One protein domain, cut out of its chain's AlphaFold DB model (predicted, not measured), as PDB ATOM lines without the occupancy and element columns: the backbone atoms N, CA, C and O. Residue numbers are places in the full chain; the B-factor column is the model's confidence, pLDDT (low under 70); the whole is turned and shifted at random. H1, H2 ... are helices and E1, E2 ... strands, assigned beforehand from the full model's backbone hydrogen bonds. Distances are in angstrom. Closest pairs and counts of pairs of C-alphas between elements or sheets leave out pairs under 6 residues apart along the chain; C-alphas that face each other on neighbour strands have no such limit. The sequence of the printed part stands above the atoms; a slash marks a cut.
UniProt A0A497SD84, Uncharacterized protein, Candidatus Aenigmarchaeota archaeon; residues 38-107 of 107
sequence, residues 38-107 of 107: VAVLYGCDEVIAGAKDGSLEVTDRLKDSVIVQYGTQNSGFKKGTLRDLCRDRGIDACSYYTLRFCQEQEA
ATOM      1  N   VAL A  38     -26.513 -30.287 -40.855       83.06
ATOM      2  CA  VAL A  38     -27.149 -30.065 -39.553       83.06
ATOM      3  C   VAL A  38     -27.822 -28.702 -39.594       83.06
ATOM      4  O   VAL A  38     -27.174 -27.708 -39.907       83.06
ATOM      5  N   ALA A  39     -29.114 -28.662 -39.294       82.19
ATOM      6  CA  ALA A  39     -29.895 -27.438 -39.182       82.19
ATOM      7  C   ALA A  39     -30.513 -27.355 -37.785       82.19
ATOM      8  O   ALA A  39     -31.112 -28.324 -37.309       82.19
ATOM      9  N   VAL A  40     -30.377 -26.202 -37.131       81.50
ATOM     10  CA  VAL A  40     -31.064 -25.923 -35.866       81.50
ATOM     11  C   VAL A  40     -32.527 -25.637 -36.158       81.50
ATOM     12  O   VAL A  40     -32.850 -24.871 -37.062       81.50
ATOM     13  N   LEU A  41     -33.413 -26.255 -35.383       78.69
ATOM     14  CA  LEU A  41     -34.840 -25.963 -35.426       78.69
ATOM     15  C   LEU A  41     -35.256 -25.077 -34.247       78.69
ATOM     16  O   LEU A  41     -36.009 -24.133 -34.452       78.69
ATOM     17  N   TYR A  42     -34.780 -25.383 -33.032       83.00
ATOM     18  CA  TYR A  42     -35.135 -24.677 -31.790       83.00
ATOM     19  C   TYR A  42     -34.031 -24.821 -30.726       83.00
ATOM     20  O   TYR A  42     -33.257 -25.777 -30.777       83.00
ATOM     21  N   GLY A  43     -34.005 -23.915 -29.739       82.69
ATOM     22  CA  GLY A  43     -33.266 -24.077 -28.475       82.69
ATOM     23  C   GLY A  43     -31.901 -23.384 -28.370       82.69
ATOM     24  O   GLY A  43     -31.337 -23.350 -27.278       82.69
ATOM     25  N   CYS A  44     -31.365 -22.801 -29.451       82.88
ATOM     26  CA  CYS A  44     -30.075 -22.096 -29.381       82.88
ATOM     27  C   CYS A  44     -30.132 -20.794 -28.567       82.88
ATOM     28  O   CYS A  44     -29.187 -20.515 -27.831       82.88
ATOM     29  N   ASP A  45     -31.244 -20.061 -28.607       84.38
ATOM     30  CA  ASP A  45     -31.415 -18.809 -27.856       84.38
ATOM     31  C   ASP A  45     -31.242 -19.025 -26.340       84.38
ATOM     32  O   ASP A  45     -30.564 -18.257 -25.657       84.38
ATOM     33  N   GLU A  46     -31.798 -20.122 -25.813       79.75
ATOM     34  CA  GLU A  46     -31.695 -20.495 -24.396       79.75
ATOM     35  C   GLU A  46     -30.261 -20.879 -24.004       79.75
ATOM     36  O   GLU A  46     -29.788 -20.514 -22.926       79.75
ATOM     37  N   VAL A  47     -29.545 -21.583 -24.892       78.81
ATOM     38  CA  VAL A  47     -28.127 -21.947 -24.705       78.81
ATOM     39  C   VAL A  47     -27.251 -20.705 -24.643       78.81
ATOM     40  O   VAL A  47     -26.395 -20.595 -23.763       78.81
ATOM     41  N   ILE A  48     -27.471 -19.760 -25.553       78.81
ATOM     42  CA  ILE A  48     -26.690 -18.526 -25.631       78.81
ATOM     43  C   ILE A  48     -26.978 -17.631 -24.422       78.81
ATOM     44  O   ILE A  48     -26.042 -17.068 -23.849       78.81
ATOM     45  N   ALA A  49     -28.240 -17.539 -23.990       79.69
ATOM     46  CA  ALA A  49     -28.618 -16.826 -22.773       79.69
ATOM     47  C   ALA A  49     -27.948 -17.432 -21.526       79.69
ATOM     48  O   ALA A  49     -27.246 -16.727 -20.804       79.69
ATOM     49  N   GLY A  50     -28.054 -18.751 -21.328       74.62
ATOM     50  CA  GLY A  50     -27.451 -19.431 -20.176       74.62
ATOM     51  C   GLY A  50     -25.919 -19.334 -20.123       74.62
ATOM     52  O   GLY A  50     -25.340 -19.276 -19.036       74.62
ATOM     53  N   ALA A  51     -25.254 -19.273 -21.282       73.94
ATOM     54  CA  ALA A  51     -23.806 -19.084 -21.366       73.94
ATOM     55  C   ALA A  51     -23.362 -17.657 -21.001       73.94
ATOM     56  O   ALA A  51     -22.318 -17.493 -20.368       73.94
ATOM     57  N   LYS A  52     -24.147 -16.630 -21.361       75.31
ATOM     58  CA  LYS A  52     -23.879 -15.231 -20.971       75.31
ATOM     59  C   LYS A  52     -23.966 -15.035 -19.456       75.31
ATOM     60  O   LYS A  52     -23.186 -14.264 -18.904       75.31
ATOM     61  N   ASP A  53     -24.830 -15.800 -18.796       72.62
ATOM     62  CA  ASP A  53     -25.022 -15.757 -17.344       72.62
ATOM     63  C   ASP A  53     -23.962 -16.563 -16.557       72.62
ATOM     64  O   ASP A  53     -24.009 -16.628 -15.330       72.62
ATOM     65  N   GLY A  54     -22.980 -17.181 -17.236       66.62
ATOM     66  CA  GLY A  54     -21.862 -17.902 -16.605       66.62
ATOM     67  C   GLY A  54     -22.228 -19.265 -16.002       66.62
ATOM     68  O   GLY A  54     -21.417 -19.884 -15.311       66.62
ATOM     69  N   SER A  55     -23.438 -19.755 -16.265       62.16
ATOM     70  CA  SER A  55     -23.969 -20.981 -15.679       62.16
ATOM     71  C   SER A  55     -23.674 -22.211 -16.556       62.16
ATOM     72  O   SER A  55     -24.455 -22.591 -17.431       62.16
ATOM     73  N   LEU A  56     -22.555 -22.890 -16.279       56.69
ATOM     74  CA  LEU A  56     -22.168 -24.155 -16.930       56.69
ATOM     75  C   LEU A  56     -23.140 -25.322 -16.640       56.69
ATOM     76  O   LEU A  56     -23.300 -26.219 -17.471       56.69
ATOM     77  N   GLU A  57     -23.848 -25.310 -15.507       55.22
ATOM     78  CA  GLU A  57     -24.870 -26.325 -15.188       55.22
ATOM     79  C   GLU A  57     -26.110 -26.215 -16.086       55.22
ATOM     80  O   GLU A  57     -26.761 -27.215 -16.401       55.22
ATOM     81  N   VAL A  58     -26.419 -25.002 -16.556       54.16
ATOM     82  CA  VAL A  58     -27.528 -24.768 -17.486       54.16
ATOM     83  C   VAL A  58     -27.196 -25.366 -18.856       54.16
ATOM     84  O   VAL A  58     -28.048 -26.037 -19.429       54.16
ATOM     85  N   THR A  59     -25.944 -25.309 -19.328       60.59
ATOM     86  CA  THR A  59     -25.550 -25.984 -20.584       60.59
ATOM     87  C   THR A  59     -25.722 -27.506 -20.566       60.59
ATOM     88  O   THR A  59     -25.988 -28.095 -21.614       60.59
ATOM     89  N   ASP A  60     -25.627 -28.167 -19.409       59.91
ATOM     90  CA  ASP A  60     -25.831 -29.617 -19.328       59.91
ATOM     91  C   ASP A  60     -27.306 -30.028 -19.438       59.91
ATOM     92  O   ASP A  60     -27.607 -31.011 -20.125       59.91
ATOM     93  N   ARG A  61     -28.224 -29.245 -18.850       62.78
ATOM     94  CA  ARG A  61     -29.678 -29.403 -19.047       62.78
ATOM     95  C   ARG A  61     -30.132 -28.969 -20.442       62.78
ATOM     96  O   ARG A  61     -31.043 -29.577 -20.992       62.78
ATOM     97  N   LEU A  62     -29.476 -27.973 -21.032       65.12
ATOM     98  CA  LEU A  62     -29.821 -27.452 -22.359       65.12
ATOM     99  C   LEU A  62     -29.288 -28.301 -23.526       65.12
ATOM    100  O   LEU A  62     -29.692 -28.123 -24.670       65.12
ATOM    101  N   LYS A  63     -28.436 -29.299 -23.266       63.19
ATOM    102  CA  LYS A  63     -28.038 -30.279 -24.295       63.19
ATOM    103  C   LYS A  63     -29.224 -31.042 -24.903       63.19
ATOM    104  O   LYS A  63     -29.115 -31.515 -26.032       63.19
ATOM    105  N   ASP A  64     -30.328 -31.160 -24.163       70.56
ATOM    106  CA  ASP A  64     -31.566 -31.797 -24.628       70.56
ATOM    107  C   ASP A  64     -32.575 -30.793 -25.215       70.56
ATOM    108  O   ASP A  64     -33.551 -31.211 -25.837       70.56
ATOM    109  N   SER A  65     -32.362 -29.480 -25.038       74.69
ATOM    110  CA  SER A  65     -33.287 -28.444 -25.521       74.69
ATOM    111  C   SER A  65     -32.995 -27.993 -26.951       74.69
ATOM    112  O   SER A  65     -33.891 -27.485 -27.624       74.69
ATOM    113  N   VAL A  66     -31.778 -28.229 -27.457       82.56
ATOM    114  CA  VAL A  66     -31.441 -27.941 -28.855       82.56
ATOM    115  C   VAL A  66     -31.963 -29.052 -29.756       82.56
ATOM    116  O   VAL A  66     -31.432 -30.166 -29.788       82.56
ATOM    117  N   ILE A  67     -32.999 -28.727 -30.522       88.00
ATOM    118  CA  ILE A  67     -33.590 -29.627 -31.506       88.00
ATOM    119  C   ILE A  67     -32.955 -29.349 -32.860       88.00
ATOM    120  O   ILE A  67     -33.024 -28.231 -33.374       88.00
ATOM    121  N   VAL A  68     -32.385 -30.389 -33.460       87.38
ATOM    122  CA  VAL A  68     -31.728 -30.324 -34.762       87.38
ATOM    123  C   VAL A  68     -32.369 -31.271 -35.762       87.38
ATOM    124  O   VAL A  68     -32.904 -32.330 -35.421       87.38
ATOM    125  N   GLN A  69     -32.281 -30.892 -37.029       88.94
ATOM    126  CA  GLN A  69     -32.450 -31.794 -38.151       88.94
ATOM    127  C   GLN A  69     -31.071 -32.125 -38.715       88.94
ATOM    128  O   GLN A  69     -30.321 -31.219 -39.072       88.94
ATOM    129  N   TYR A  70     -30.726 -33.409 -38.790       87.56
ATOM    130  CA  TYR A  70     -29.413 -33.850 -39.243       87.56
ATOM    131  C   TYR A  70     -29.482 -35.088 -40.132       87.56
ATOM    132  O   TYR A  70     -30.360 -35.938 -39.985       87.56
ATOM    133  N   GLY A  71     -28.551 -35.193 -41.072       85.88
ATOM    134  CA  GLY A  71     -28.445 -36.339 -41.971       85.88
ATOM    135  C   GLY A  71     -27.711 -35.996 -43.258       85.88
ATOM    136  O   GLY A  71     -27.174 -34.897 -43.409       85.88
ATOM    137  N   THR A  72     -27.685 -36.948 -44.183       85.88
ATOM    138  CA  THR A  72     -27.162 -36.742 -45.536       85.88
ATOM    139  C   THR A  72     -28.304 -36.770 -46.545       85.88
ATOM    140  O   THR A  72     -29.416 -37.216 -46.248       85.88
ATOM    141  N   GLN A  73     -28.039 -36.302 -47.764       79.44
ATOM    142  CA  GLN A  73     -29.037 -36.335 -48.830       79.44
ATOM    143  C   GLN A  73     -29.412 -37.780 -49.204       79.44
ATOM    144  O   GLN A  73     -30.561 -38.042 -49.552       79.44
ATOM    145  N   ASN A  74     -28.468 -38.715 -49.065       81.56
ATOM    146  CA  ASN A  74     -28.658 -40.134 -49.365       81.56
ATOM    147  C   ASN A  74     -29.352 -40.908 -48.234       81.56
ATOM    148  O   ASN A  74     -30.209 -41.748 -48.502       81.56
ATOM    149  N   SER A  75     -29.001 -40.645 -46.971       82.94
ATOM    150  CA  SER A  75     -29.587 -41.348 -45.818       82.94
ATOM    151  C   SER A  75     -30.925 -40.762 -45.364       82.94
ATOM    152  O   SER A  75     -31.587 -41.333 -44.496       82.94
ATOM    153  N   GLY A  76     -31.283 -39.593 -45.896       85.56
ATOM    154  CA  GLY A  76     -32.381 -38.779 -45.404       85.56
ATOM    155  C   GLY A  76     -32.025 -38.023 -44.124       85.56
ATOM    156  O   GLY A  76     -31.048 -38.319 -43.426       85.56
ATOM    157  N   PHE A  77     -32.861 -37.032 -43.826       87.25
ATOM    158  CA  PHE A  77     -32.745 -36.188 -42.645       87.25
ATOM    159  C   PHE A  77     -33.596 -36.738 -41.505       87.25
ATOM    160  O   PHE A  77     -34.772 -37.053 -41.685       87.25
ATOM    161  N   LYS A  78     -33.014 -36.795 -40.311       89.94
ATOM    162  CA  LYS A  78     -33.692 -37.149 -39.066       89.94
ATOM    163  C   LYS A  78     -33.822 -35.912 -38.194       89.94
ATOM    164  O   LYS A  78     -33.005 -35.001 -38.274       89.94
ATOM    165  N   LYS A  79     -34.858 -35.882 -37.362       90.75
ATOM    166  CA  LYS A  79     -35.035 -34.865 -36.325       90.75
ATOM    167  C   LYS A  79     -34.704 -35.497 -34.980       90.75
ATOM    168  O   LYS A  79     -35.198 -36.584 -34.694       90.75
ATOM    169  N   GLY A  80     -33.900 -34.819 -34.175       89.50
ATOM    170  CA  GLY A  80     -33.504 -35.285 -32.851       89.50
ATOM    171  C   GLY A  80     -32.958 -34.148 -32.005       89.50
ATOM    172  O   GLY A  80     -33.007 -32.981 -32.403       89.50
ATOM    173  N   THR A  81     -32.446 -34.486 -30.830       87.69
ATOM    174  CA  THR A  81     -31.690 -33.530 -30.022       87.69
ATOM    175  C   THR A  81     -30.257 -33.432 -30.537       87.69
ATOM    176  O   THR A  81     -29.737 -34.348 -31.181       87.69
ATOM    177  N   LEU A  82     -29.576 -32.330 -30.232       80.62
ATOM    178  CA  LEU A  82     -28.153 -32.210 -30.535       80.62
ATOM    179  C   LEU A  82     -27.327 -33.283 -29.797       80.62
ATOM    180  O   LEU A  82     -26.326 -33.768 -30.321       80.62
ATOM    181  N   ARG A  83     -27.792 -33.731 -28.621       82.12
ATOM    182  CA  ARG A  83     -27.219 -34.876 -27.905       82.12
ATOM    183  C   ARG A  83     -27.328 -36.181 -28.696       82.12
ATOM    184  O   ARG A  83     -26.359 -36.941 -28.706       82.12
ATOM    185  N   ASP A  84     -28.458 -36.441 -29.352       86.31
ATOM    186  CA  ASP A  84     -28.629 -37.633 -30.195       86.31
ATOM    187  C   ASP A  84     -27.639 -37.614 -31.362       86.31
ATOM    188  O   ASP A  84     -26.925 -38.590 -31.584       86.31
ATOM    189  N   LEU A  85     -27.495 -36.458 -32.022       85.44
ATOM    190  CA  LEU A  85     -26.483 -36.255 -33.058       85.44
ATOM    191  C   LEU A  85     -25.059 -36.508 -32.528       85.44
ATOM    192  O   LEU A  85     -24.278 -37.211 -33.169       85.44
ATOM    193  N   CYS A  86     -24.703 -35.956 -31.365       82.88
ATOM    194  CA  CYS A  86     -23.388 -36.177 -30.762       82.88
ATOM    195  C   CYS A  86     -23.135 -37.657 -30.455       82.88
ATOM    196  O   CYS A  86     -22.036 -38.151 -30.711       82.88
ATOM    197  N   ARG A  87     -24.142 -38.375 -29.940       85.62
ATOM    198  CA  ARG A  87     -24.052 -39.811 -29.650       85.62
ATOM    199  C   ARG A  87     -23.853 -40.624 -30.925       85.62
ATOM    200  O   ARG A  87     -22.950 -41.452 -30.966       85.62
ATOM    201  N   ASP A  88     -24.630 -40.339 -31.968       84.69
ATOM    202  CA  ASP A  88     -24.516 -40.996 -33.278       84.69
ATOM    203  C   ASP A  88     -23.127 -40.791 -33.908       84.69
ATOM    204  O   ASP A  88     -22.661 -41.609 -34.702       84.69
ATOM    205  N   ARG A  89     -22.448 -39.694 -33.551       82.12
ATOM    206  CA  ARG A  89     -21.123 -39.322 -34.066       82.12
ATOM    207  C   ARG A  89     -19.966 -39.682 -33.131       82.12
ATOM    208  O   ARG A  89     -18.821 -39.469 -33.521       82.12
ATOM    209  N   GLY A  90     -20.238 -40.218 -31.939       82.88
ATOM    210  CA  GLY A  90     -19.211 -40.542 -30.942       82.88
ATOM    211  C   GLY A  90     -18.476 -39.314 -30.389       82.88
ATOM    212  O   GLY A  90     -17.268 -39.366 -30.185       82.88
ATOM    213  N   ILE A  91     -19.176 -38.187 -30.203       79.19
ATOM    214  CA  ILE A  91     -18.603 -36.936 -29.684       79.19
ATOM    215  C   ILE A  91     -18.847 -36.839 -28.172       79.19
ATOM    216  O   ILE A  91     -19.957 -36.532 -27.735       79.19
ATOM    217  N   ASP A  92     -17.791 -37.023 -27.375       73.25
ATOM    218  CA  ASP A  92     -17.878 -37.001 -25.906       73.25
ATOM    219  C   ASP A  92     -18.094 -35.583 -25.330       73.25
ATOM    220  O   ASP A  92     -18.835 -35.393 -24.365       73.25
ATOM    221  N   ALA A  93     -17.515 -34.547 -25.949       71.38
ATOM    222  CA  ALA A  93     -17.561 -33.158 -25.465       71.38
ATOM    223  C   ALA A  93     -18.757 -32.344 -26.007       71.38
ATOM    224  O   ALA A  93     -18.620 -31.176 -26.376       71.38
ATOM    225  N   CYS A  94     -19.944 -32.953 -26.073       70.81
ATOM    226  CA  CYS A  94     -21.085 -32.389 -26.801       70.81
ATOM    227  C   CYS A  94     -21.505 -30.976 -26.342       70.81
ATOM    228  O   CYS A  94     -21.829 -30.155 -27.192       70.81
ATOM    229  N   SER A  95     -21.458 -30.628 -25.044       62.19
ATOM    230  CA  SER A  95     -21.904 -29.294 -24.575       62.19
ATOM    231  C   SER A  95     -21.002 -28.159 -25.052       62.19
ATOM    232  O   SER A  95     -21.505 -27.098 -25.411       62.19
ATOM    233  N   TYR A  96     -19.688 -28.386 -25.103       65.94
ATOM    234  CA  TYR A  96     -18.743 -27.401 -25.632       65.94
ATOM    235  C   TYR A  96     -19.030 -27.119 -27.112       65.94
ATOM    236  O   TYR A  96     -19.113 -25.965 -27.534       65.94
ATOM    237  N   TYR A  97     -19.272 -28.181 -27.885       68.12
ATOM    238  CA  TYR A  97     -19.650 -28.055 -29.289       68.12
ATOM    239  C   TYR A  97     -21.060 -27.493 -29.475       68.12
ATOM    240  O   TYR A  97     -21.289 -26.813 -30.461       68.12
ATOM    241  N   THR A  98     -21.973 -27.700 -28.523       75.06
ATOM    242  CA  THR A  98     -23.340 -27.154 -28.557       75.06
ATOM    243  C   THR A  98     -23.334 -25.634 -28.509       75.06
ATOM    244  O   THR A  98     -23.925 -24.995 -29.374       75.06
ATOM    245  N   LEU A  99     -22.636 -25.054 -27.529       74.56
ATOM    246  CA  LEU A  99     -22.551 -23.601 -27.390       74.56
ATOM    247  C   LEU A  99     -21.880 -22.974 -28.612       74.56
ATOM    248  O   LEU A  99     -22.418 -22.039 -29.197       74.56
ATOM    249  N   ARG A 100     -20.733 -23.527 -29.020       75.88
ATOM    250  CA  ARG A 100     -20.003 -23.048 -30.194       75.88
ATOM    251  C   ARG A 100     -20.851 -23.135 -31.463       75.88
ATOM    252  O   ARG A 100     -20.905 -22.176 -32.219       75.88
ATOM    253  N   PHE A 101     -21.544 -24.253 -31.666       77.50
ATOM    254  CA  PHE A 101     -22.428 -24.447 -32.811       77.50
ATOM    255  C   PHE A 101     -23.585 -23.443 -32.820       77.50
ATOM    256  O   PHE A 101     -23.856 -22.855 -33.858       77.50
ATOM    257  N   CYS A 102     -24.233 -23.191 -31.679       80.00
ATOM    258  CA  CYS A 102     -25.288 -22.179 -31.593       80.00
ATOM    259  C   CYS A 102     -24.765 -20.759 -31.870       80.00
ATOM    260  O   CYS A 102     -25.431 -19.996 -32.559       80.00
ATOM    261  N   GLN A 103     -23.563 -20.420 -31.399       81.44
ATOM    262  CA  GLN A 103     -22.928 -19.128 -31.689       81.44
ATOM    263  C   GLN A 103     -22.573 -18.965 -33.174       81.44
ATOM    264  O   GLN A 103     -22.729 -17.878 -33.719       81.44
ATOM    265  N   GLU A 104     -22.122 -20.033 -33.838       79.12
ATOM    266  CA  GLU A 104     -21.817 -20.039 -35.277       79.12
ATOM    267  C   GLU A 104     -23.078 -19.921 -36.161       79.12
ATOM    268  O   GLU A 104     -22.949 -19.581 -37.331       79.12
ATOM    269  N   GLN A 105     -24.281 -20.177 -35.630       71.50
ATOM    270  CA  GLN A 105     -25.554 -20.030 -36.357       71.50
ATOM    271  C   GLN A 105     -26.194 -18.634 -36.211       71.50
ATOM    272  O   GLN A 105     -27.027 -18.273 -37.038       71.50
ATOM    273  N   GLU A 106     -25.846 -17.858 -35.174       64.06
ATOM    274  CA  GLU A 106     -26.293 -16.456 -35.025       64.06
ATOM    275  C   GLU A 106     -25.449 -15.456 -35.841       64.06
ATOM    276  O   GLU A 106     -25.903 -14.332 -36.071       64.06
ATOM    277  N   ALA A 107     -24.225 -15.837 -36.228       53.41
ATOM    278  CA  ALA A 107     -23.244 -14.994 -36.923       53.41
ATOM    279  C   ALA A 107     -23.427 -14.988 -38.450       53.41
ATOM    280  O   ALA A 107     -23.230 -13.902 -39.047       53.41
TER     281      ALA A 107
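This is residues 38 to 107 of the 107 residues of an uncharacterized protein of Candidatus Aenigmarchaeota archaeon (UniProt A0A497SD84). A small three-stranded sheet, E1 - E2 - E3, makes one end of an elongated domain and the helical hairpin H1-H2 the other, with the longest helix, H4, packed on H1 and H3 between these ends. H3 lies over one face of the sheet. The 70 printed residues run E1 H1 H2 E2 E3 H3 H4, of mixed class, helices and strands, the sheet antiparallel. The whole is compact, radius of gyration of the C-alphas 11.9 A, spanning 40 by 25 by 16 A.

In the sheet, inner strand E2, residues 67 to 72, is antiparallel to E1, residues 38 to 42, with N 39 and O 69 at 2.8 A. E2 and E3, residues 76 to 81, form a hairpin, with N 70 and O 78 at 2.8 A. H3, residues 82 to 88, is on the sheet at a height of 8.7 A. H4, residues 94 to 106, only grazes the sheet with residues 101 to 105. With residues 94 to 98 alone it touches H3 at a steep tilt of 53 degrees; the closest C-alphas, of Cys 86 and Cys 94, are 5.9 A apart. With residues 99 to 103 alone H4 touches H1, residues 44 to 52; the closest C-alphas, of Cys 44 and Cys 102, are 5.3 A apart. H1 and H2, residues 56 to 62, form a helical hairpin at a shallow tilt of 11 degrees, closest at the C-alphas of Gly 50 and Val 58, 6.0 A. H4 only just touches H2, with 3 pairs of C-alphas within 8 A, the closest those of Thr 59 and Ser 95, 6.3 A. Every O i to N i+4 pair is within hydrogen-bond range in H1, H3 and H4; H2 has 1 of 3, and 3 of 4 O i to N i+3 pairs.

E1 begins at C-alpha 38 (-27.149, -30.065, -39.553). E2 is 17.0 A long and E3 16.3 A. H4 is 18.7 A long and ends at C-alpha 106 (-26.293, -16.456, -35.025).

The C-alphas farthest apart, of Asp 53 and Asn 74, are 40.4 A apart. The printed part has no cut, and its links are tight. The model's pLDDT is under 70 at residues 54 to 63, 95 to 97 and 106 to 107.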